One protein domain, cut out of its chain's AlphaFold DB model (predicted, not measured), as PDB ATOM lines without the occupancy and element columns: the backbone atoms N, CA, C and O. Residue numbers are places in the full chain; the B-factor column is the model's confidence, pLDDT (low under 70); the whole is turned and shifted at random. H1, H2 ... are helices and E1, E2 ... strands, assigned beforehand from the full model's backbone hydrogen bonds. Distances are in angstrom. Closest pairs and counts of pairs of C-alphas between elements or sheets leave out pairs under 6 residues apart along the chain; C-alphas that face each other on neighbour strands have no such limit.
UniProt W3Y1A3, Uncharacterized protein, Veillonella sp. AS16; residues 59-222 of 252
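This is residues 59 to 222 of the 252 residues of an uncharacterized protein of Veillonella sp. AS16 (UniProt W3Y1A3). A twisted, curled wall of seven antiparallel strands has a long two-stranded arm sticking out of it, residues 105 to 121 of the hairpin E3 and E4, which makes the longest axis. H3 and H1 pack on one face of the wall, with the short strands E1 and E9 paired between them and H4 beside H1; H2 packs on the other face. The printed part has 164 residues, with four named helices and nine named strands in the order H1 E1 E2 E3 E4 H2 E5 E6 E7 E8 H3 E9 H4, a mixed class. The large sheet runs E2 E3 E4 E8 E7 E6 E5. The whole is compact, radius of gyration of the C-alphas 17.1 A, spanning 59 by 41 by 30 A.

Find C-alpha 63 at (221.000, 192.103, 330.198), where H1 begins, residues 63 to 69. Next come E1, residues 75 to 77, and E2, 84 to 92, 22.4 A long. E3, 96 to 111, runs 45.6 A; E4 returns from C-alpha 115 at (209.836, 227.811, 331.015) to residue 132, 47.6 A. After H2, 135 to 139, look for E5, 152 to 157; E6, 163 to 169; E7, 174 to 182, 23.6 A; and E8, 185 to 196, 24.9 A. H3, 197 to 205, runs 12.3 A; E9, 207 to 209, and H4, 218 to 221, follow, with C-alpha 221 at (217.150, 194.243, 327.602).

E2 E3 E4 and E5 E6 E7 E8 are meanders, each strand the antiparallel neighbour of the one before. Look at N 90 and O 98 of E2 and E3, 2.8 A, and N 105 and O 121 of E3 and E4, 2.8 A. E4 and E8, one strand from each meander, are antiparallel neighbours, with N 130 and O 188 within hydrogen-bond range at 2.8 A. H3 is on the sheet over E7 and E6, height 8.9 A; Met 174 and Gln 197 have the closest C-alphas of E7 and H3, 5.7 A. H1 is on the same face over E2, height 9.0 A. H2 is on the opposite face, height 7.0 A. H1 and H4 only just touch, with 3 pairs of C-alphas within 8 A, closest Gly 64 and Leu 221, 5.1 A. E1 and E9 are antiparallel, with N 76 and O 208 at 2.9 A. Every O i to N i+4 pair is within hydrogen-bond range in H2 and H3; H1 has 1 of 3, and 3 of 4 O i to N i+3 pairs; H4 is too short for an O i to N i+4 pair.

The C-alphas of Asp 113 and Asp 184, the two farthest apart, are 59.7 A apart. The printed part has no cut, and its one long link is H2 to E5. Look for pLDDT under 70 at residues 105 to 124 and 141 to 149.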
ATOM      1  N   ILE A  59     232.261 194.846 331.056       84.44
ATOM      2  CA  ILE A  59     231.083 195.718 330.943       84.44
ATOM      3  C   ILE A  59     230.244 195.250 329.760       84.44
ATOM      4  O   ILE A  59     230.764 195.050 328.664       84.44
ATOM      5  N   LEU A  60     228.941 195.110 329.980       81.25
ATOM      6  CA  LEU A  60     227.985 194.717 328.960       81.25
ATOM      7  C   LEU A  60     227.039 195.870 328.615       81.25
ATOM      8  O   LEU A  60     226.692 196.660 329.496       81.25
ATOM      9  N   PRO A  61     226.553 195.939 327.362       77.44
ATOM     10  CA  PRO A  61     225.578 196.952 326.972       77.44
ATOM     11  C   PRO A  61     224.238 196.843 327.717       77.44
ATOM     12  O   PRO A  61     223.569 197.853 327.906       77.44
ATOM     13  N   ASN A  62     223.809 195.625 328.076       83.12
ATOM     14  CA  ASN A  62     222.507 195.332 328.692       83.12
ATOM     15  C   ASN A  62     222.429 193.869 329.192       83.12
ATOM     16  O   ASN A  62     223.388 193.101 329.068       83.12
ATOM     17  N   LEU A  63     221.262 193.466 329.711       86.69
ATOM     18  CA  LEU A  63     221.000 192.103 330.198       86.69
ATOM     19  C   LEU A  63     220.939 191.033 329.100       86.69
ATOM     20  O   LEU A  63     221.312 189.886 329.347       86.69
ATOM     21  N   GLY A  64     220.525 191.392 327.883       81.81
ATOM     22  CA  GLY A  64     220.488 190.471 326.747       81.81
ATOM     23  C   GLY A  64     221.868 189.904 326.399       81.81
ATOM     24  O   GLY A  64     221.982 188.727 326.058       81.81
ATOM     25  N   TYR A  65     222.930 190.701 326.557       81.12
ATOM     26  CA  TYR A  65     224.309 190.220 326.415       81.12
ATOM     27  C   TYR A  65     224.736 189.314 327.574       81.12
ATOM     28  O   TYR A  65     225.432 188.326 327.343       81.12
ATOM     29  N   ALA A  66     224.301 189.603 328.807       84.62
ATOM     30  CA  ALA A  66     224.665 188.806 329.982       84.62
ATOM     31  C   ALA A  66     224.215 187.346 329.828       84.62
ATOM     32  O   ALA A  66     224.970 186.422 330.132       84.62
ATOM     33  N   TRP A  67     223.025 187.137 329.260       81.50
ATOM     34  CA  TRP A  67     222.479 185.814 328.949       81.50
ATOM     35  C   TRP A  67     223.364 184.967 328.031       81.50
ATOM     36  O   TRP A  67     223.409 183.749 328.161       81.50
ATOM     37  N   GLN A  68     224.082 185.595 327.099       81.19
ATOM     38  CA  GLN A  68     224.910 184.875 326.129       81.19
ATOM     39  C   GLN A  68     226.243 184.400 326.721       81.19
ATOM     40  O   GLN A  68     226.849 183.453 326.206       81.19
ATOM     41  N   VAL A  69     226.715 185.069 327.777       84.06
ATOM     42  CA  VAL A  69     228.050 184.853 328.348       84.06
ATOM     43  C   VAL A  69     228.020 184.103 329.677       84.06
ATOM     44  O   VAL A  69     228.994 183.424 330.003       84.06
ATOM     45  N   LEU A  70     226.925 184.189 330.437       86.69
ATOM     46  CA  LEU A  70     226.809 183.517 331.728       86.69
ATOM     47  C   LEU A  70     226.455 182.024 331.570       86.69
ATOM     48  O   LEU A  70     225.650 181.653 330.713       86.69
ATOM     49  N   PRO A  71     227.033 181.136 332.402       87.94
ATOM     50  CA  PRO A  71     226.837 179.689 332.294       87.94
ATOM     51  C   PRO A  71     225.550 179.178 332.969       87.94
ATOM     52  O   PRO A  71     225.337 177.971 333.066       87.94
ATOM     53  N   TYR A  72     224.681 180.068 333.448       86.06
ATOM     54  CA  TYR A  72     223.471 179.732 334.199       86.06
ATOM     55  C   TYR A  72     222.289 180.616 333.777       86.06
ATOM     56  O   TYR A  72     222.473 181.692 333.215       86.06
ATOM     57  N   ALA A  73     221.060 180.152 334.037       88.62
ATOM     58  CA  ALA A  73     219.871 180.951 333.750       88.62
ATOM     59  C   ALA A  73     219.811 182.150 334.700       88.62
ATOM     60  O   ALA A  73     220.029 181.992 335.898       88.62
ATOM     61  N   ILE A  74     219.514 183.326 334.167       89.81
ATOM     62  CA  ILE A  74     219.606 184.573 334.918       89.81
ATOM     63  C   ILE A  74     218.239 184.944 335.487       89.81
ATOM     64  O   ILE A  74     217.256 185.011 334.744       89.81
ATOM     65  N   ASP A  75     218.215 185.252 336.778       93.50
ATOM     66  CA  ASP A  75     217.127 185.974 337.420       93.50
ATOM     67  C   ASP A  75     217.590 187.413 337.683       93.50
ATOM     68  O   ASP A  75     218.755 187.664 337.984       93.50
ATOM     69  N   VAL A  76     216.697 188.376 337.495       93.50
ATOM     70  CA  VAL A  76     217.005 189.807 337.580       93.50
ATOM     71  C   VAL A  76     215.807 190.573 338.132       93.50
ATOM     72  O   VAL A  76     214.678 190.085 338.041       93.50
ATOM     73  N   PRO A  77     216.007 191.793 338.658       92.19
ATOM     74  CA  PRO A  77     214.901 192.703 338.927       92.19
ATOM     75  C   PRO A  77     214.128 192.978 337.629       92.19
ATOM     76  O   PRO A  77     214.682 193.503 336.664       92.19
ATOM     77  N   GLN A  78     212.845 192.610 337.586       89.38
ATOM     78  CA  GLN A  78     212.028 192.722 336.370       89.38
ATOM     79  C   GLN A  78     211.505 194.144 336.111       89.38
ATOM     80  O   GLN A  78     210.962 194.432 335.044       89.38
ATOM     81  N   PHE A  79     211.687 195.069 337.052       82.69
ATOM     82  CA  PHE A  79     211.354 196.480 336.889       82.69
ATOM     83  C   PHE A  79     212.486 197.368 337.403       82.69
ATOM     84  O   PHE A  79     213.298 196.952 338.229       82.69
ATOM     85  N   ILE A  80     212.533 198.603 336.904       84.38
ATOM     86  CA  ILE A  80     213.445 199.628 337.413       84.38
ATOM     87  C   ILE A  80     212.690 200.438 338.468       84.38
ATOM     88  O   ILE A  80     211.585 200.908 338.172       84.38
ATOM     89  N   PRO A  81     213.240 200.632 339.678       84.94
ATOM     90  CA  PRO A  81     212.555 201.388 340.716       84.94
ATOM     91  C   PRO A  81     212.249 202.814 340.261       84.94
ATOM     92  O   PRO A  81     212.982 203.399 339.460       84.94
ATOM     93  N   LYS A  82     211.169 203.396 340.789       82.56
ATOM     94  CA  LYS A  82     210.806 204.781 340.474       82.56
ATOM     95  C   LYS A  82     211.984 205.706 340.786       82.56
ATOM     96  O   LYS A  82     212.604 205.592 341.839       82.56
ATOM     97  N   ASP A  83     212.271 206.622 339.867       84.44
ATOM     98  CA  ASP A  83     213.399 207.556 339.938       84.44
ATOM     99  C   ASP A  83     214.783 206.898 339.834       84.44
ATOM    100  O   ASP A  83     215.784 207.552 340.099       84.44
ATOM    101  N   TYR A  84     214.878 205.633 339.419       86.94
ATOM    102  CA  TYR A  84     216.142 204.982 339.083       86.94
ATOM    103  C   TYR A  84     216.249 204.712 337.585       86.94
ATOM    104  O   TYR A  84     215.258 204.662 336.858       86.94
ATOM    105  N   LYS A  85     217.481 204.541 337.115       86.69
ATOM    106  CA  LYS A  85     217.792 204.081 335.761       86.69
ATOM    107  C   LYS A  85     218.903 203.054 335.812       86.69
ATOM    108  O   LYS A  85     219.813 203.192 336.628       86.69
ATOM    109  N   LEU A  86     218.831 202.068 334.924       86.69
ATOM    110  CA  LEU A  86     219.950 201.180 334.644       86.69
ATOM    111  C   LEU A  86     221.107 202.023 334.098       86.69
ATOM    112  O   LEU A  86     220.933 202.746 333.117       86.69
ATOM    113  N   VAL A  87     222.258 201.957 334.759       84.69
ATOM    114  CA  VAL A  87     223.476 202.658 334.332       84.69
ATOM    115  C   VAL A  87     224.482 201.673 333.766       84.69
ATOM    116  O   VAL A  87     225.177 201.994 332.806       84.69
ATOM    117  N   GLN A  88     224.562 200.472 334.343       85.88
ATOM    118  CA  GLN A  88     225.590 199.521 333.955       85.88
ATOM    119  C   GLN A  88     225.176 198.075 334.216       85.88
ATOM    120  O   GLN A  88     224.556 197.764 335.232       85.88
ATOM    121  N   VAL A  89     225.589 197.187 333.313       88.94
ATOM    122  CA  VAL A  89     225.596 195.737 333.518       88.94
ATOM    123  C   VAL A  89     227.042 195.269 333.426       88.94
ATOM    124  O   VAL A  89     227.769 195.666 332.514       88.94
ATOM    125  N   LYS A  90     227.480 194.441 334.370       89.81
ATOM    126  CA  LYS A  90     228.819 193.852 334.382       89.81
ATOM    127  C   LYS A  90     228.714 192.349 334.583       89.81
ATOM    128  O   LYS A  90     227.843 191.869 335.306       89.81
ATOM    129  N   VAL A  91     229.642 191.622 333.982       89.12
ATOM    130  CA  VAL A  91     229.965 190.256 334.384       89.12
ATOM    131  C   VAL A  91     231.324 190.304 335.047       89.12
ATOM    132  O   VAL A  91     232.315 190.644 334.404       89.12
ATOM    133  N   ARG A  92     231.354 190.018 336.346       87.00
ATOM    134  CA  ARG A  92     232.596 189.972 337.113       87.00
ATOM    135  C   ARG A  92     233.242 188.595 337.032       87.00
ATOM    136  O   ARG A  92     232.659 187.642 336.497       87.00
ATOM    137  N   LYS A  93     234.436 188.480 337.621       83.56
ATOM    138  CA  LYS A  93     235.049 187.183 337.951       83.56
ATOM    139  C   LYS A  93     234.043 186.220 338.585       83.56
ATOM    140  O   LYS A  93     233.061 186.630 339.198       83.56
ATOM    141  N   TYR A  94     234.305 184.927 338.403       86.69
ATOM    142  CA  TYR A  94     233.450 183.841 338.897       86.69
ATOM    143  C   TYR A  94     232.025 183.869 338.329       86.69
ATOM    144  O   TYR A  94     231.099 183.310 338.911       86.69
ATOM    145  N   HIS A  95     231.864 184.489 337.155       89.25
ATOM    146  CA  HIS A  95     230.595 184.607 336.448       89.25
ATOM    147  C   HIS A  95     229.517 185.300 337.282       89.25
ATOM    148  O   HIS A  95     228.382 184.859 337.256       89.25
ATOM    149  N   ILE A  96     229.839 186.357 338.027       91.44
ATOM    150  CA  ILE A  96     228.827 187.107 338.781       91.44
ATOM    151  C   ILE A  96     228.192 188.147 337.862       91.44
ATOM    152  O   ILE A  96     228.889 188.993 337.299       91.44
ATOM    153  N   LEU A  97     226.868 188.132 337.753       94.12
ATOM    154  CA  LEU A  97     226.122 189.245 337.179       94.12
ATOM    155  C   LEU A  97     226.077 190.392 338.189       94.12
ATOM    156  O   LEU A  97     225.638 190.176 339.313       94.12
ATOM    157  N   GLU A  98     226.458 191.601 337.785       93.31
ATOM    158  CA  GLU A  98     226.227 192.836 338.538       93.31
ATOM    159  C   GLU A  98     225.399 193.815 337.698       93.31
ATOM    160  O   GLU A  98     225.720 194.084 336.539       93.31
ATOM    161  N   ILE A  99     224.343 194.367 338.291       92.38
ATOM    162  CA  ILE A  99     223.495 195.393 337.686       92.38
ATOM    163  C   ILE A  99     223.516 196.621 338.587       92.38
ATOM    164  O   ILE A  99     223.196 196.527 339.771       92.38
ATOM    165  N   GLU A 100     223.865 197.772 338.023       89.56
ATOM    166  CA  GLU A 100     223.913 199.045 338.734       89.56
ATOM    167  C   GLU A 100     222.770 199.952 338.277       89.56
ATOM    168  O   GLU A 100     222.661 200.316 337.099       89.56
ATOM    169  N   TYR A 101     221.939 200.350 339.236       89.12
ATOM    170  CA  TYR A 101     220.917 201.366 339.060       89.12
ATOM    171  C   TYR A 101     221.302 202.622 339.823       89.12
ATOM    172  O   TYR A 101     221.682 202.545 340.990       89.12
ATOM    173  N   ARG A 102     221.110 203.789 339.213       86.31
ATOM    174  CA  ARG A 102     221.362 205.077 339.869       86.31
ATOM    175  C   ARG A 102     220.098 205.895 339.969       86.31
ATOM    176  O   ARG A 102     219.306 205.942 339.024       86.31
ATOM    177  N   LYS A 103     219.917 206.559 341.108       83.56
ATOM    178  CA  LYS A 103     218.790 207.461 341.305       83.56
ATOM    179  C   LYS A 103     218.994 208.746 340.505       83.56
ATOM    180  O   LYS A 103     220.026 209.404 340.625       83.56
ATOM    181  N   PHE A 104     217.994 209.151 339.738       76.31
ATOM    182  CA  PHE A 104     217.909 210.479 339.149       76.31
ATOM    183  C   PHE A 104     216.930 211.338 339.954       76.31
ATOM    184  O   PHE A 104     215.914 210.868 340.451       76.31
ATOM    185  N   SER A 105     217.241 212.619 340.101       67.06
ATOM    186  CA  SER A 105     216.324 213.623 340.620       67.06
ATOM    187  C   SER A 105     215.948 214.573 339.505       67.06
ATOM    188  O   SER A 105     216.799 215.048 338.755       67.06
ATOM    189  N   ASN A 106     214.656 214.853 339.416       61.78
ATOM    190  CA  ASN A 106     214.157 215.999 338.686       61.78
ATOM    191  C   ASN A 106     214.334 217.213 339.607       61.78
ATOM    192  O   ASN A 106     213.563 217.374 340.550       61.78
ATOM    193  N   SER A 107     215.357 218.038 339.384       54.38
ATOM    194  CA  SER A 107     215.392 219.374 339.973       54.38
ATOM    195  C   SER A 107     214.706 220.323 339.000       54.38
ATOM    196  O   SER A 107     215.223 220.614 337.920       54.38
ATOM    197  N   GLU A 108     213.513 220.781 339.356       51.88
ATOM    198  CA  GLU A 108     212.878 221.885 338.645       51.88
ATOM    199  C   GLU A 108     213.662 223.157 338.948       51.88
ATOM    200  O   GLU A 108     213.766 223.580 340.098       51.88
ATOM    201  N   THR A 109     214.253 223.751 337.914       47.75
ATOM    202  CA  THR A 109     214.836 225.086 338.024       47.75
ATOM    203  C   THR A 109     213.861 226.027 337.331       47.75
ATOM    204  O   THR A 109     213.624 225.900 336.129       47.75
ATOM    205  N   MET A 110     213.241 226.939 338.084       44.16
ATOM    206  CA  MET A 110     212.484 228.035 337.480       44.16
ATOM    207  C   MET A 110     213.484 229.007 336.853       44.16
ATOM    208  O   MET A 110     214.109 229.802 337.553       44.16
ATOM    209  N   THR A 111     213.657 228.942 335.537       46.72
ATOM    210  CA  THR A 111     214.202 230.071 334.779       46.72
ATOM    211  C   THR A 111     213.080 231.069 334.530       46.72
ATOM    212  O   THR A 111     211.957 230.670 334.221       46.72
ATOM    213  N   GLY A 112     213.379 232.354 334.750       49.97
ATOM    214  CA  GLY A 112     212.426 233.461 334.656       49.97
ATOM    215  C   GLY A 112     211.558 233.420 333.397       49.97
ATOM    216  O   GLY A 112     211.998 232.947 332.353       49.97
ATOM    217  N   ASP A 113     210.326 233.901 333.566       54.25
ATOM    218  CA  ASP A 113     209.270 234.107 332.578       54.25
ATOM    219  C   ASP A 113     209.172 233.012 331.488       54.25
ATOM    220  O   ASP A 113     209.688 233.133 330.382       54.25
ATOM    221  N   PHE A 114     208.390 231.970 331.809       54.78
ATOM    222  CA  PHE A 114     207.714 231.034 330.886       54.78
ATOM    223  C   PHE A 114     208.371 229.693 330.501       54.78
ATOM    224  O   PHE A 114     207.814 228.996 329.653       54.78
ATOM    225  N   ALA A 115     209.425 229.215 331.172       53.75
ATOM    226  CA  ALA A 115     209.836 227.811 331.015       53.75
ATOM    227  C   ALA A 115     210.378 227.182 332.307       53.75
ATOM    228  O   ALA A 115     211.473 227.508 332.767       53.75
ATOM    229  N   THR A 116     209.637 226.214 332.856       50.62
ATOM    230  CA  THR A 116     210.169 225.274 333.850       50.62
ATOM    231  C   THR A 116     211.152 224.343 333.144       50.62
ATOM    232  O   THR A 116     210.743 223.473 332.375       50.62
ATOM    233  N   VAL A 117     212.453 224.508 333.392       51.69
ATOM    234  CA  VAL A 117     213.459 223.552 332.921       51.69
ATOM    235  C   VAL A 117     213.636 222.502 334.011       51.69
ATOM    236  O   VAL A 117     214.234 222.749 335.060       51.69
ATOM    237  N   THR A 118     213.097 221.305 333.782       52.06
ATOM    238  CA  THR A 118     213.385 220.146 334.631       52.06
ATOM    239  C   THR A 118     214.797 219.655 334.322       52.06
ATOM    240  O   THR A 118     215.012 218.892 333.379       52.06
ATOM    241  N   GLN A 119     215.778 220.087 335.112       53.62
ATOM    242  CA  GLN A 119     217.125 219.539 335.039       53.62
ATOM    243  C   GLN A 119     217.129 218.175 335.733       53.62
ATOM    244  O   GLN A 119     216.792 218.049 336.911       53.62
ATOM    245  N   LYS A 120     217.470 217.122 334.989       58.84
ATOM    246  CA  LYS A 120     217.643 215.779 335.550       58.84
ATOM    247  C   LYS A 120     219.068 215.669 336.071       58.84
ATOM    248  O   LYS A 120     219.998 215.631 335.275       58.84
ATOM    249  N   LYS A 121     219.240 215.608 337.389       63.84
ATOM    250  CA  LYS A 121     220.546 215.423 338.027       63.84
ATOM    251  C   LYS A 121     220.631 214.037 338.646       63.84
ATOM    252  O   LYS A 121     219.734 213.621 339.376       63.84
ATOM    253  N   TRP A 122     221.716 213.318 338.385       62.75
ATOM    254  CA  TRP A 122     222.002 212.078 339.098       62.75
ATOM    255  C   TRP A 122     222.277 212.378 340.570       62.75
ATOM    256  O   TRP A 122     223.075 213.256 340.900       62.75
ATOM    257  N   ILE A 123     221.610 211.648 341.458       60.72
ATOM    258  CA  ILE A 123     221.995 211.599 342.862       60.72
ATOM    259  C   ILE A 123     222.891 210.369 343.007       60.72
ATOM    260  O   ILE A 123     222.567 209.317 342.465       60.72
ATOM    261  N   ASN A 124     223.984 210.476 343.765       64.00
ATOM    262  CA  ASN A 124     224.903 209.370 344.076       64.00
ATOM    263  C   ASN A 124     224.269 208.309 345.013       64.00
ATOM    264  O   ASN A 124     224.883 207.889 345.993       64.00
ATOM    265  N   LYS A 125     223.012 207.923 344.758       72.75
ATOM    266  CA  LYS A 125     222.284 206.835 345.412       72.75
ATOM    267  C   LYS A 125     222.195 205.692 344.413       72.75
ATOM    268  O   LYS A 125     221.403 205.752 343.469       72.75
ATOM    269  N   ASP A 126     223.021 204.686 344.644       83.44
ATOM    270  CA  ASP A 126     223.163 203.534 343.767       83.44
ATOM    271  C   ASP A 126     222.527 202.300 344.426       83.44
ATOM    272  O   ASP A 126     222.676 202.080 345.635       83.44
ATOM    273  N   ILE A 127     221.813 201.512 343.623       90.75
ATOM    274  CA  ILE A 127     221.371 200.155 343.951       90.75
ATOM    275  C   ILE A 127     222.209 199.214 343.104       90.75
ATOM    276  O   ILE A 127     222.215 199.318 341.878       90.75
ATOM    277  N   ILE A 128     222.882 198.278 343.757       91.75
ATOM    278  CA  ILE A 128     223.659 197.245 343.088       91.75
ATOM    279  C   ILE A 128     222.963 195.921 343.333       91.75
ATOM    280  O   ILE A 128     222.731 195.538 344.476       91.75
ATOM    281  N   TYR A 129     222.622 195.232 342.256       94.75
ATOM    282  CA  TYR A 129     222.139 193.863 342.299       94.75
ATOM    283  C   TYR A 129     223.247 192.926 341.843       94.75
ATOM    284  O   TYR A 129     223.888 193.190 340.824       94.75
ATOM    285  N   ARG A 130     223.445 191.823 342.562       94.69
ATOM    286  CA  ARG A 130     224.332 190.739 342.152       94.69
ATOM    287  C   ARG A 130     223.645 189.387 342.190       94.69
ATOM    288  O   ARG A 130     222.823 189.116 343.064       94.69
ATOM    289  N   MET A 131     224.050 188.529 341.263       95.38
ATOM    290  CA  MET A 131     223.648 187.129 341.199       95.38
ATOM    291  C   MET A 131     224.832 186.273 340.754       95.38
ATOM    292  O   MET A 131     225.536 186.644 339.816       95.38
ATOM    293  N   GLY A 132     225.020 185.114 341.377       92.81
ATOM    294  CA  GLY A 132     226.093 184.180 341.037       92.81
ATOM    295  C   GLY A 132     225.892 182.804 341.665       92.81
ATOM    296  O   GLY A 132     224.899 182.558 342.347       92.81
ATOM    297  N   LEU A 133     226.837 181.896 341.426       90.31
ATOM    298  CA  LEU A 133     226.781 180.512 341.923       90.31
ATOM    299  C   LEU A 133     227.333 180.352 343.350       90.31
ATOM    300  O   LEU A 133     227.016 179.384 344.030       90.31
ATOM    301  N   SER A 134     228.153 181.300 343.804       89.00
ATOM    302  CA  SER A 134     228.844 181.261 345.093       89.00
ATOM    303  C   SER A 134     228.405 182.442 345.949       89.00
ATOM    304  O   SER A 134     228.481 183.594 345.515       89.00
ATOM    305  N   ALA A 135     227.927 182.155 347.161       87.31
ATOM    306  CA  ALA A 135     227.535 183.189 348.116       87.31
ATOM    307  C   ALA A 135     228.729 184.052 348.519       87.31
ATOM    308  O   ALA A 135     228.614 185.275 348.519       87.31
ATOM    309  N   ASP A 136     229.876 183.426 348.781       85.31
ATOM    310  CA  ASP A 136     231.097 184.132 349.163       85.31
ATOM    311  C   ASP A 136     231.524 185.103 348.061       85.31
ATOM    312  O   ASP A 136     231.771 186.274 348.340       85.31
ATOM    313  N   ASP A 137     231.495 184.670 346.798       85.94
ATOM    314  CA  ASP A 137     231.885 185.521 345.673       85.94
ATOM    315  C   ASP A 137     230.869 186.650 345.434       85.94
ATOM    316  O   ASP A 137     231.252 187.805 345.258       85.94
ATOM    317  N   VAL A 138     229.562 186.361 345.487       88.31
ATOM    318  CA  VAL A 138     228.505 187.379 345.320       88.31
ATOM    319  C   VAL A 138     228.575 188.452 346.407       88.31
ATOM    320  O   VAL A 138     228.373 189.638 346.118       88.31
ATOM    321  N   LEU A 139     228.867 188.048 347.644       84.12
ATOM    322  CA  LEU A 139     228.940 188.930 348.808       84.12
ATOM    323  C   LEU A 139     230.311 189.608 348.972       84.12
ATOM    324  O   LEU A 139     230.405 190.581 349.727       84.12
ATOM    325  N   SER A 140     231.343 189.133 348.267       76.00
ATOM    326  CA  SER A 140     232.699 189.689 348.295       76.00
ATOM    327  C   SER A 140     232.794 191.097 347.681       76.00
ATOM    328  O   SER A 140     231.883 191.588 347.009       76.00
ATOM    329  N   ASP A 141     233.923 191.771 347.899       60.44
ATOM    330  CA  ASP A 141     234.363 192.928 347.104       60.44
ATOM    331  C   ASP A 141     233.494 194.198 347.127       60.44
ATOM    332  O   ASP A 141     233.668 195.082 346.292       60.44
ATOM    333  N   MET A 142     232.578 194.363 348.085       61.34
ATOM    334  CA  MET A 142     231.866 195.646 348.220       61.34
ATOM    335  C   MET A 142     232.582 196.673 349.107       61.34
ATOM    336  O   MET A 142     232.040 197.753 349.328       61.34
ATOM    337  N   ASN A 143     233.771 196.355 349.650       54.94
ATOM    338  CA  ASN A 143     234.463 197.144 350.693       54.94
ATOM    339  C   ASN A 143     233.562 197.523 351.887       54.94
ATOM    340  O   ASN A 143     233.895 198.383 352.700       54.94
ATOM    341  N   TYR A 144     232.408 196.873 351.992       57.50
ATOM    342  CA  TYR A 144     231.401 197.121 352.993       57.50
ATOM    343  C   TYR A 144     231.731 196.257 354.202       57.50
ATOM    344  O   TYR A 144     231.710 195.029 354.123       57.50
ATOM    345  N   ASN A 145     232.073 196.912 355.309       56.88
ATOM    346  CA  ASN A 145     232.277 196.252 356.587       56.88
ATOM    347  C   ASN A 145     230.954 196.287 357.374       56.88
ATOM    348  O   ASN A 145     230.634 197.334 357.944       56.88
ATOM    349  N   PRO A 146     230.203 195.170 357.446       52.53
ATOM    350  CA  PRO A 146     228.882 195.120 358.078       52.53
ATOM    351  C   PRO A 146     228.897 195.421 359.583       52.53
ATOM    352  O   PRO A 146     227.847 195.595 360.187       52.53
ATOM    353  N   HIS A 147     230.073 195.514 360.210       54.88
ATOM    354  CA  HIS A 147     230.208 195.794 361.639       54.88
ATOM    355  C   HIS A 147     230.795 197.175 361.951       54.88
ATOM    356  O   HIS A 147     230.827 197.567 363.116       54.88
ATOM    357  N   ALA A 148     231.233 197.936 360.942       55.41
ATOM    358  CA  ALA A 148     231.812 199.263 361.162       55.41
ATOM    359  C   ALA A 148     230.761 200.330 361.527       55.41
ATOM    360  O   ALA A 148     231.106 201.318 362.171       55.41
ATOM    361  N   GLU A 149     229.492 200.131 361.152       60.47
ATOM    362  CA  GLU A 149     228.437 201.152 361.271       60.47
ATOM    363  C   GLU A 149     227.293 200.793 362.240       60.47
ATOM    364  O   GLU A 149     226.310 201.522 362.336       60.47
ATOM    365  N   GLY A 150     227.421 199.707 363.013       74.81
ATOM    366  CA  GLY A 150     226.381 199.283 363.963       74.81
ATOM    367  C   GLY A 150     225.175 198.587 363.320       74.81
ATOM    368  O   GLY A 150     224.141 198.430 363.979       74.81
ATOM    369  N   ASP A 151     225.319 198.156 362.065       83.62
ATOM    370  CA  ASP A 151     224.318 197.368 361.356       83.62
ATOM    371  C   ASP A 151     224.085 196.021 362.066       83.62
ATOM    372  O   ASP A 151     224.985 195.412 362.658       83.62
ATOM    373  N   ARG A 152     222.836 195.558 362.033       89.69
ATOM    374  CA  ARG A 152     222.413 194.254 362.549       89.69
ATOM    375  C   ARG A 152     221.845 193.415 361.429       89.69
ATOM    376  O   ARG A 152     221.339 193.942 360.444       89.69
ATOM    377  N   THR A 153     221.882 192.110 361.639       91.56
ATOM    378  CA  THR A 153     221.354 191.124 360.707       91.56
ATOM    379  C   THR A 153     220.020 190.589 361.213       91.56
ATOM    380  O   THR A 153     219.907 190.210 362.379       91.56
ATOM    381  N   TRP A 154     219.012 190.529 360.348       94.50
ATOM    382  CA  TRP A 154     217.740 189.861 360.632       94.50
ATOM    383  C   TRP A 154     217.196 189.186 359.378       94.50
ATOM    384  O   TRP A 154     217.626 189.483 358.269       94.50
ATOM    385  N   THR A 155     216.253 188.264 359.545       96.00
ATOM    386  CA  THR A 155     215.685 187.500 358.431       96.00
ATOM    387  C   THR A 155     214.186 187.712 358.307       96.00
ATOM    388  O   THR A 155     213.500 187.928 359.307       96.00
ATOM    389  N   TYR A 156     213.668 187.576 357.092       95.75
ATOM    390  CA  TYR A 156     212.237 187.449 356.827       95.75
ATOM    391  C   TYR A 156     211.998 186.460 355.679       95.75
ATOM    392  O   TYR A 156     212.927 186.102 354.952       95.75
ATOM    393  N   THR A 157     210.752 186.015 355.529       97.06
ATOM    394  CA  THR A 157     210.328 185.180 354.400       97.06
ATOM    395  C   THR A 157     209.613 186.055 353.376       97.06
ATOM    396  O   THR A 157     208.607 186.676 353.715       97.06
ATOM    397  N   SER A 158     210.122 186.112 352.145       95.88
ATOM    398  CA  SER A 158     209.520 186.899 351.059       95.88
ATOM    399  C   SER A 158     208.183 186.323 350.589       95.88
ATOM    400  O   SER A 158     207.854 185.172 350.898       95.88
ATOM    401  N   SER A 159     207.415 187.071 349.786       93.62
ATOM    402  CA  SER A 159     206.159 186.544 349.223       93.62
ATOM    403  C   SER A 159     206.391 185.364 348.269       93.62
ATOM    404  O   SER A 159     205.510 184.527 348.076       93.62
ATOM    405  N   LYS A 160     207.615 185.245 347.739       91.44
ATOM    406  CA  LYS A 160     208.103 184.109 346.943       91.44
ATOM    407  C   LYS A 160     208.626 182.935 347.780       91.44
ATOM    408  O   LYS A 160     209.076 181.941 347.215       91.44
ATOM    409  N   GLY A 161     208.581 183.029 349.110       94.25
ATOM    410  CA  GLY A 161     209.052 181.986 350.022       94.25
ATOM    411  C   GLY A 161     210.570 181.951 350.216       94.25
ATOM    412  O   GLY A 161     211.089 180.973 350.751       94.25
ATOM    413  N   TYR A 162     211.301 182.989 349.798       95.12
ATOM    414  CA  TYR A 162     212.745 183.070 350.024       95.12
ATOM    415  C   TYR A 162     213.025 183.454 351.471       95.12
ATOM    416  O   TYR A 162     212.439 184.407 351.978       95.12
ATOM    417  N   ILE A 163     213.954 182.753 352.121       96.56
ATOM    418  CA  ILE A 163     214.513 183.203 353.398       96.56
ATOM    419  C   ILE A 163     215.577 184.242 353.065       96.56
ATOM    420  O   ILE A 163     216.650 183.907 352.559       96.56
ATOM    421  N   VAL A 164     215.249 185.504 353.310       97.69
ATOM    422  CA  VAL A 164     216.113 186.637 353.000       97.69
ATOM    423  C   VAL A 164     216.755 187.136 354.275       97.69
ATOM    424  O   VAL A 164     216.071 187.419 355.259       97.69
ATOM    425  N   THR A 165     218.068 187.308 354.220       95.62
ATOM    426  CA  THR A 165     218.834 187.990 355.249       95.62
ATOM    427  C   THR A 165     218.985 189.460 354.886       95.62
ATOM    428  O   THR A 165     219.440 189.804 353.797       95.62
ATOM    429  N   LEU A 166     218.594 190.326 355.810       94.69
ATOM    430  CA  LEU A 166     218.727 191.771 355.739       94.69
ATOM    431  C   LEU A 166     219.808 192.230 356.708       94.69
ATOM    432  O   LEU A 166     219.942 191.692 357.805       94.69
ATOM    433  N   GLU A 167     220.543 193.255 356.307       91.25
ATOM    434  CA  GLU A 167     221.511 193.942 357.147       91.25
ATOM    435  C   GLU A 167     221.312 195.453 357.075       91.25
ATOM    436  O   GLU A 167     221.141 196.012 355.985       91.25
ATOM    437  N   GLY A 168     221.351 196.111 358.230       90.94
ATOM    438  CA  GLY A 168     221.165 197.555 358.361       90.94
ATOM    439  C   GLY A 168     220.736 197.970 359.771       90.94
ATOM    440  O   GLY A 168     220.990 197.257 360.743       90.94
ATOM    441  N   ASP A 169     220.017 199.088 359.890       90.62
ATOM    442  CA  ASP A 169     219.389 199.505 361.147       90.62
ATOM    443  C   ASP A 169     218.037 198.789 361.315       90.62
ATOM    444  O   ASP A 169     217.006 199.197 360.770       90.62
ATOM    445  N   ASP A 170     218.048 197.707 362.096       86.88
ATOM    446  CA  ASP A 170     216.874 196.880 362.389       86.88
ATOM    447  C   ASP A 170     215.761 197.625 363.147       86.88
ATOM    448  O   ASP A 170     214.582 197.276 363.002       86.88
ATOM    449  N   LYS A 171     216.118 198.649 363.938       88.38
ATOM    450  CA  LYS A 171     215.190 199.464 364.734       88.38
ATOM    451  C   LYS A 171     214.441 200.436 363.839       88.38
ATOM    452  O   LYS A 171     213.239 200.613 364.011       88.38
ATOM    453  N   GLN A 172     215.144 201.040 362.885       90.62
ATOM    454  CA  GLN A 172     214.558 201.962 361.910       90.62
ATOM    455  C   GLN A 172     214.011 201.255 360.669       90.62
ATOM    456  O   GLN A 172     213.399 201.904 359.825       90.62
ATOM    457  N   LYS A 173     214.222 199.936 360.551       93.44
ATOM    458  CA  LYS A 173     213.868 199.146 359.364       93.44
ATOM    459  C   LYS A 173     214.513 199.718 358.100       93.44
ATOM    460  O   LYS A 173     213.890 199.767 357.044       93.44
ATOM    461  N   MET A 174     215.771 200.139 358.224       93.56
ATOM    462  CA  MET A 174     216.583 200.668 357.131       93.56
ATOM    463  C   MET A 174     217.615 199.621 356.730       93.56
ATOM    464  O   MET A 174     218.445 199.215 357.534       93.56
ATOM    465  N   VAL A 175     217.568 199.187 355.481       92.38
ATOM    466  CA  VAL A 175     218.361 198.095 354.928       92.38
ATOM    467  C   VAL A 175     219.479 198.656 354.067       92.38
ATOM    468  O   VAL A 175     219.260 199.500 353.199       92.38
ATOM    469  N   ARG A 176     220.683 198.142 354.277       90.44
ATOM    470  CA  ARG A 176     221.869 198.423 353.468       90.44
ATOM    471  C   ARG A 176     222.228 197.281 352.538       90.44
ATOM    472  O   ARG A 176     222.696 197.512 351.426       90.44
ATOM    473  N   ARG A 177     221.992 196.051 352.984       91.19
ATOM    474  CA  ARG A 177     222.243 194.847 352.204       91.19
ATOM    475  C   ARG A 177     221.118 193.850 352.419       91.19
ATOM    476  O   ARG A 177     220.617 193.706 353.529       91.19
ATOM    477  N   ALA A 178     220.731 193.166 351.355       94.69
ATOM    478  CA  ALA A 178     219.796 192.055 351.404       94.69
ATOM    479  C   ALA A 178     220.356 190.911 350.574       94.69
ATOM    480  O   ALA A 178     220.828 191.156 349.470       94.69
ATOM    481  N   TYR A 179     220.317 189.684 351.074       95.81
ATOM    482  CA  TYR A 179     220.819 188.534 350.333       95.81
ATOM    483  C   TYR A 179     220.067 187.256 350.684       95.81
ATOM    484  O   TYR A 179     219.524 187.110 351.779       95.81
ATOM    485  N   TRP A 180     220.003 186.338 349.725       97.38
ATOM    486  CA  TRP A 180     219.324 185.054 349.879       97.38
ATOM    487  C   TRP A 180     219.905 184.010 348.928       97.38
ATOM    488  O   TRP A 180     220.628 184.335 347.983       97.38
ATOM    489  N   MET A 181     219.555 182.751 349.187       94.94
ATOM    490  CA  MET A 181     219.892 181.611 348.339       94.94
ATOM    491  C   MET A 181     218.622 181.025 347.728       94.94
ATOM    492  O   MET A 181     217.625 180.831 348.426       94.94
ATOM    493  N   HIS A 182     218.654 180.715 346.435       93.38
ATOM    494  CA  HIS A 182     217.564 180.011 345.757       93.38
ATOM    495  C   HIS A 182     218.076 179.274 344.513       93.38
ATOM    496  O   HIS A 182     218.773 179.870 343.695       93.38
ATOM    497  N   ASN A 183     217.707 177.997 344.354       89.62
ATOM    498  CA  ASN A 183     218.129 177.131 343.239       89.62
ATOM    499  C   ASN A 183     219.652 177.161 342.991       89.62
ATOM    500  O   ASN A 183     220.092 177.453 341.879       89.62
ATOM    501  N   ASP A 184     220.439 176.916 344.046       88.31
ATOM    502  CA  ASP A 184     221.915 176.892 344.024       88.31
ATOM    503  C   ASP A 184     222.572 178.187 343.520       88.31
ATOM    504  O   ASP A 184     223.677 178.187 342.978       88.31
ATOM    505  N   ARG A 185     221.879 179.316 343.694       92.31
ATOM    506  CA  ARG A 185     222.382 180.650 343.365       92.31
ATOM    507  C   ARG A 185     222.276 181.564 344.564       92.31
ATOM    508  O   ARG A 185     221.306 181.495 345.324       92.31
ATOM    509  N   ALA A 186     223.261 182.437 344.674       94.81
ATOM    510  CA  ALA A 186     223.280 183.540 345.606       94.81
ATOM    511  C   ALA A 186     222.792 184.810 344.920       94.81
ATOM    512  O   ALA A 186     223.156 185.099 343.777       94.81
ATOM    513  N   TYR A 187     222.000 185.576 345.655       96.50
ATOM    514  CA  TYR A 187     221.454 186.854 345.229       96.50
ATOM    515  C   TYR A 187     221.772 187.896 346.276       96.50
ATOM    516  O   TYR A 187     221.738 187.604 347.474       96.50
ATOM    517  N   MET A 188     222.038 189.117 345.833       95.25
ATOM    518  CA  MET A 188     222.290 190.219 346.740       95.25
ATOM    519  C   MET A 188     221.821 191.544 346.149       95.25
ATOM    520  O   MET A 188     222.018 191.823 344.970       95.25
ATOM    521  N   PHE A 189     221.223 192.370 346.999       94.81
ATOM    522  CA  PHE A 189     221.119 193.803 346.799       94.81
ATOM    523  C   PHE A 189     222.022 194.536 347.782       94.81
ATOM    524  O   PHE A 189     222.055 194.215 348.972       94.81
ATOM    525  N   PHE A 190     222.681 195.573 347.286       91.44
ATOM    526  CA  PHE A 190     223.408 196.552 348.070       91.44
ATOM    527  C   PHE A 190     222.893 197.945 347.776       91.44
ATOM    528  O   PHE A 190     222.699 198.332 346.622       91.44
ATOM    529  N   PHE A 191     222.709 198.704 348.843       88.94
ATOM    530  CA  PHE A 191     222.161 200.040 348.800       88.94
ATOM    531  C   PHE A 191     223.214 201.007 349.325       88.94
ATOM    532  O   PHE A 191     223.517 201.030 350.518       88.94
ATOM    533  N   LYS A 192     223.768 201.831 348.428       81.94
ATOM    534  CA  LYS A 192     224.781 202.836 348.794       81.94
ATOM    535  C   LYS A 192     224.257 203.828 349.831       81.94
ATOM    536  O   LYS A 192     224.999 204.297 350.685       81.94
ATOM    537  N   GLN A 193     222.966 204.130 349.753       84.31
ATOM    538  CA  GLN A 193     222.223 204.706 350.857       84.31
ATOM    539  C   GLN A 193     221.185 203.693 351.306       84.31
ATOM    540  O   GLN A 193     220.494 203.131 350.460       84.31
ATOM    541  N   THR A 194     221.049 203.511 352.617       87.38
ATOM    542  CA  THR A 194     220.048 202.609 353.178       87.38
ATOM    543  C   THR A 194     218.646 202.913 352.647       87.38
ATOM    544  O   THR A 194     218.263 204.072 352.455       87.38
ATOM    545  N   MET A 195     217.874 201.858 352.403       90.00
ATOM    546  CA  MET A 195     216.492 201.933 351.933       90.00
ATOM    547  C   MET A 195     215.540 201.390 352.990       90.00
ATOM    548  O   MET A 195     215.912 200.519 353.769       90.00
ATOM    549  N   ILE A 196     214.301 201.874 353.014       94.19
ATOM    550  CA  ILE A 196     213.290 201.309 353.910       94.19
ATOM    551  C   ILE A 196     213.041 199.837 353.552       94.19
ATOM    552  O   ILE A 196     213.001 199.475 352.376       94.19
ATOM    553  N   GLN A 197     212.863 198.989 354.565       95.44
ATOM    554  CA  GLN A 197     212.703 197.543 354.396       95.44
ATOM    555  C   GLN A 197     211.588 197.205 353.398       95.44
ATOM    556  O   GLN A 197     211.809 196.380 352.520       95.44
ATOM    557  N   GLN A 198     210.444 197.892 353.462       94.88
ATOM    558  CA  GLN A 198     209.313 197.642 352.562       94.88
ATOM    559  C   GLN A 198     209.673 197.800 351.076       94.88
ATOM    560  O   GLN A 198     209.224 197.013 350.244       94.88
ATOM    561  N   ASP A 199     210.493 198.797 350.734       93.25
ATOM    562  CA  ASP A 199     210.940 198.997 349.355       93.25
ATOM    563  C   ASP A 199     211.886 197.871 348.931       93.25
ATOM    564  O   ASP A 199     211.805 197.396 347.803       93.25
ATOM    565  N   VAL A 200     212.751 197.402 349.835       95.12
ATOM    566  CA  VAL A 200     213.654 196.274 349.567       95.12
ATOM    567  C   VAL A 200     212.893 194.967 349.372       95.12
ATOM    568  O   VAL A 200     213.200 194.226 348.440       95.12
ATOM    569  N   GLU A 201     211.887 194.694 350.201       95.62
ATOM    570  CA  GLU A 201     210.997 193.537 350.046       95.62
ATOM    571  C   GLU A 201     210.314 193.557 348.677       95.62
ATOM    572  O   GLU A 201     210.374 192.572 347.940       95.62
ATOM    573  N   ASN A 202     209.785 194.718 348.276       93.38
ATOM    574  CA  ASN A 202     209.206 194.903 346.949       93.38
ATOM    575  C   ASN A 202     210.231 194.652 345.833       93.38
ATOM    576  O   ASN A 202     209.891 194.047 344.826       93.38
ATOM    577  N   LEU A 203     211.492 195.075 345.965       93.75
ATOM    578  CA  LEU A 203     212.504 194.775 344.940       93.75
ATOM    579  C   LEU A 203     212.758 193.276 344.798       93.75
ATOM    580  O   LEU A 203     212.835 192.765 343.680       93.75
ATOM    581  N   ILE A 204     212.880 192.576 345.923       95.94
ATOM    582  CA  ILE A 204     213.157 191.138 345.966       95.94
ATOM    583  C   ILE A 204     211.997 190.347 345.367       95.94
ATOM    584  O   ILE A 204     212.212 189.437 344.564       95.94
ATOM    585  N   ASP A 205     210.766 190.738 345.680       93.94
ATOM    586  CA  ASP A 205     209.564 190.084 345.174       93.94
ATOM    587  C   ASP A 205     209.398 190.210 343.655       93.94
ATOM    588  O   ASP A 205     208.706 189.398 343.044       93.94
ATOM    589  N   TYR A 206     210.101 191.131 342.999       92.44
ATOM    590  CA  TYR A 206     210.135 191.245 341.538       92.44
ATOM    591  C   TYR A 206     211.445 190.763 340.907       92.44
ATOM    592  O   TYR A 206     211.648 190.936 339.703       92.44
ATOM    593  N   VAL A 207     212.329 190.120 341.670       95.25
ATOM    594  CA  VAL A 207     213.419 189.348 341.069       95.25
ATOM    595  C   VAL A 207     212.836 188.078 340.467       95.25
ATOM    596  O   VAL A 207     212.217 187.277 341.166       95.25
ATOM    597  N   GLY A 208     212.999 187.890 339.165       93.12
ATOM    598  CA  GLY A 208     212.476 186.726 338.459       93.12
ATOM    599  C   GLY A 208     213.263 186.429 337.196       93.12
ATOM    600  O   GLY A 208     214.191 187.162 336.851       93.12
ATOM    601  N   ALA A 209     212.885 185.359 336.502       90.69
ATOM    602  CA  ALA A 209     213.636 184.900 335.348       90.69
ATOM    603  C   ALA A 209     213.669 185.977 334.259       90.69
ATOM    604  O   ALA A 209     212.651 186.591 333.931       90.69
ATOM    605  N   MET A 210     214.845 186.184 333.668       88.00
ATOM    606  CA  MET A 210     215.044 187.173 332.607       88.00
ATOM    607  C   MET A 210     214.106 186.929 331.415       88.00
ATOM    608  O   MET A 210     213.629 187.875 330.798       88.00
ATOM    609  N   LYS A 211     213.797 185.659 331.120       83.38
ATOM    610  CA  LYS A 211     212.861 185.257 330.058       83.38
ATOM    611  C   LYS A 211     211.421 185.748 330.257       83.38
ATOM    612  O   LYS A 211     210.672 185.772 329.288       83.38
ATOM    613  N   ASP A 212     211.054 186.129 331.479       88.44
ATOM    614  CA  ASP A 212     209.715 186.622 331.805       88.44
ATOM    615  C   ASP A 212     209.642 188.163 331.718       88.44
ATOM    616  O   ASP A 212     208.565 188.741 331.863       88.44
ATOM    617  N   ILE A 213     210.768 188.851 331.470       85.31
ATOM    618  CA  ILE A 213     210.773 190.292 331.192       85.31
ATOM    619  C   ILE A 213     210.081 190.544 329.851       85.31
ATOM    620  O   ILE A 213     210.398 189.911 328.843       85.31
ATOM    621  N   ALA A 214     209.169 191.519 329.828       84.06
ATOM    622  CA  ALA A 214     208.509 191.943 328.600       84.06
ATOM    623  C   ALA A 214     209.541 192.374 327.538       84.06
ATOM    624  O   ALA A 214     210.450 193.160 327.807       84.06
ATOM    625  N   LEU A 215     209.406 191.838 326.320       78.94
ATOM    626  CA  LEU A 215     210.388 192.011 325.239       78.94
ATOM    627  C   LEU A 215     210.568 193.471 324.787       78.94
ATOM    628  O   LEU A 215     211.560 193.789 324.137       78.94
ATOM    629  N   ASP A 216     209.625 194.349 325.115       81.25
ATOM    630  CA  ASP A 216     209.653 195.784 324.828       81.25
ATOM    631  C   ASP A 216     210.398 196.612 325.893       81.25
ATOM    632  O   ASP A 216     210.526 197.831 325.755       81.25
ATOM    633  N   ARG A 217     210.947 195.971 326.934       83.50
ATOM    634  CA  ARG A 217     211.771 196.607 327.974       83.50
ATOM    635  C   ARG A 217     213.180 196.907 327.481       83.50
ATOM    636  O   ARG A 217     214.169 196.375 327.985       83.50
ATOM    637  N   TYR A 218     213.275 197.800 326.499       80.00
ATOM    638  CA  TYR A 218     214.539 198.294 325.945       80.00
ATOM    639  C   TYR A 218     215.442 198.946 327.000       80.00
ATOM    640  O   TYR A 218     216.660 198.941 326.853       80.00
ATOM    641  N   ASP A 219     214.856 199.471 328.075       81.00
ATOM    642  CA  ASP A 219     215.552 200.031 329.234       81.00
ATOM    643  C   ASP A 219     216.318 198.984 330.063       81.00
ATOM    644  O   ASP A 219     217.228 199.354 330.801       81.00
ATOM    645  N   LEU A 220     215.975 197.696 329.935       82.56
ATOM    646  CA  LEU A 220     216.633 196.573 330.619       82.56
ATOM    647  C   LEU A 220     217.363 195.636 329.646       82.56
ATOM    648  O   LEU A 220     218.528 195.287 329.851       82.56
ATOM    649  N   LEU A 221     216.668 195.212 328.589       82.75
ATOM    650  CA  LEU A 221     217.150 194.243 327.602       82.75
ATOM    651  C   LEU A 221     218.037 194.880 326.526       82.75
ATOM    652  O   LEU A 221     218.781 194.162 325.864       82.75
ATOM    653  N   GLY A 222     217.981 196.207 326.368       72.19
ATOM    654  CA  GLY A 222     218.606 196.948 325.271       72.19
ATOM    655  C   GLY A 222     217.866 196.829 323.934       72.19
ATOM    656  O   GLY A 222     216.902 196.079 323.804       72.19
TER     657      GLY A 222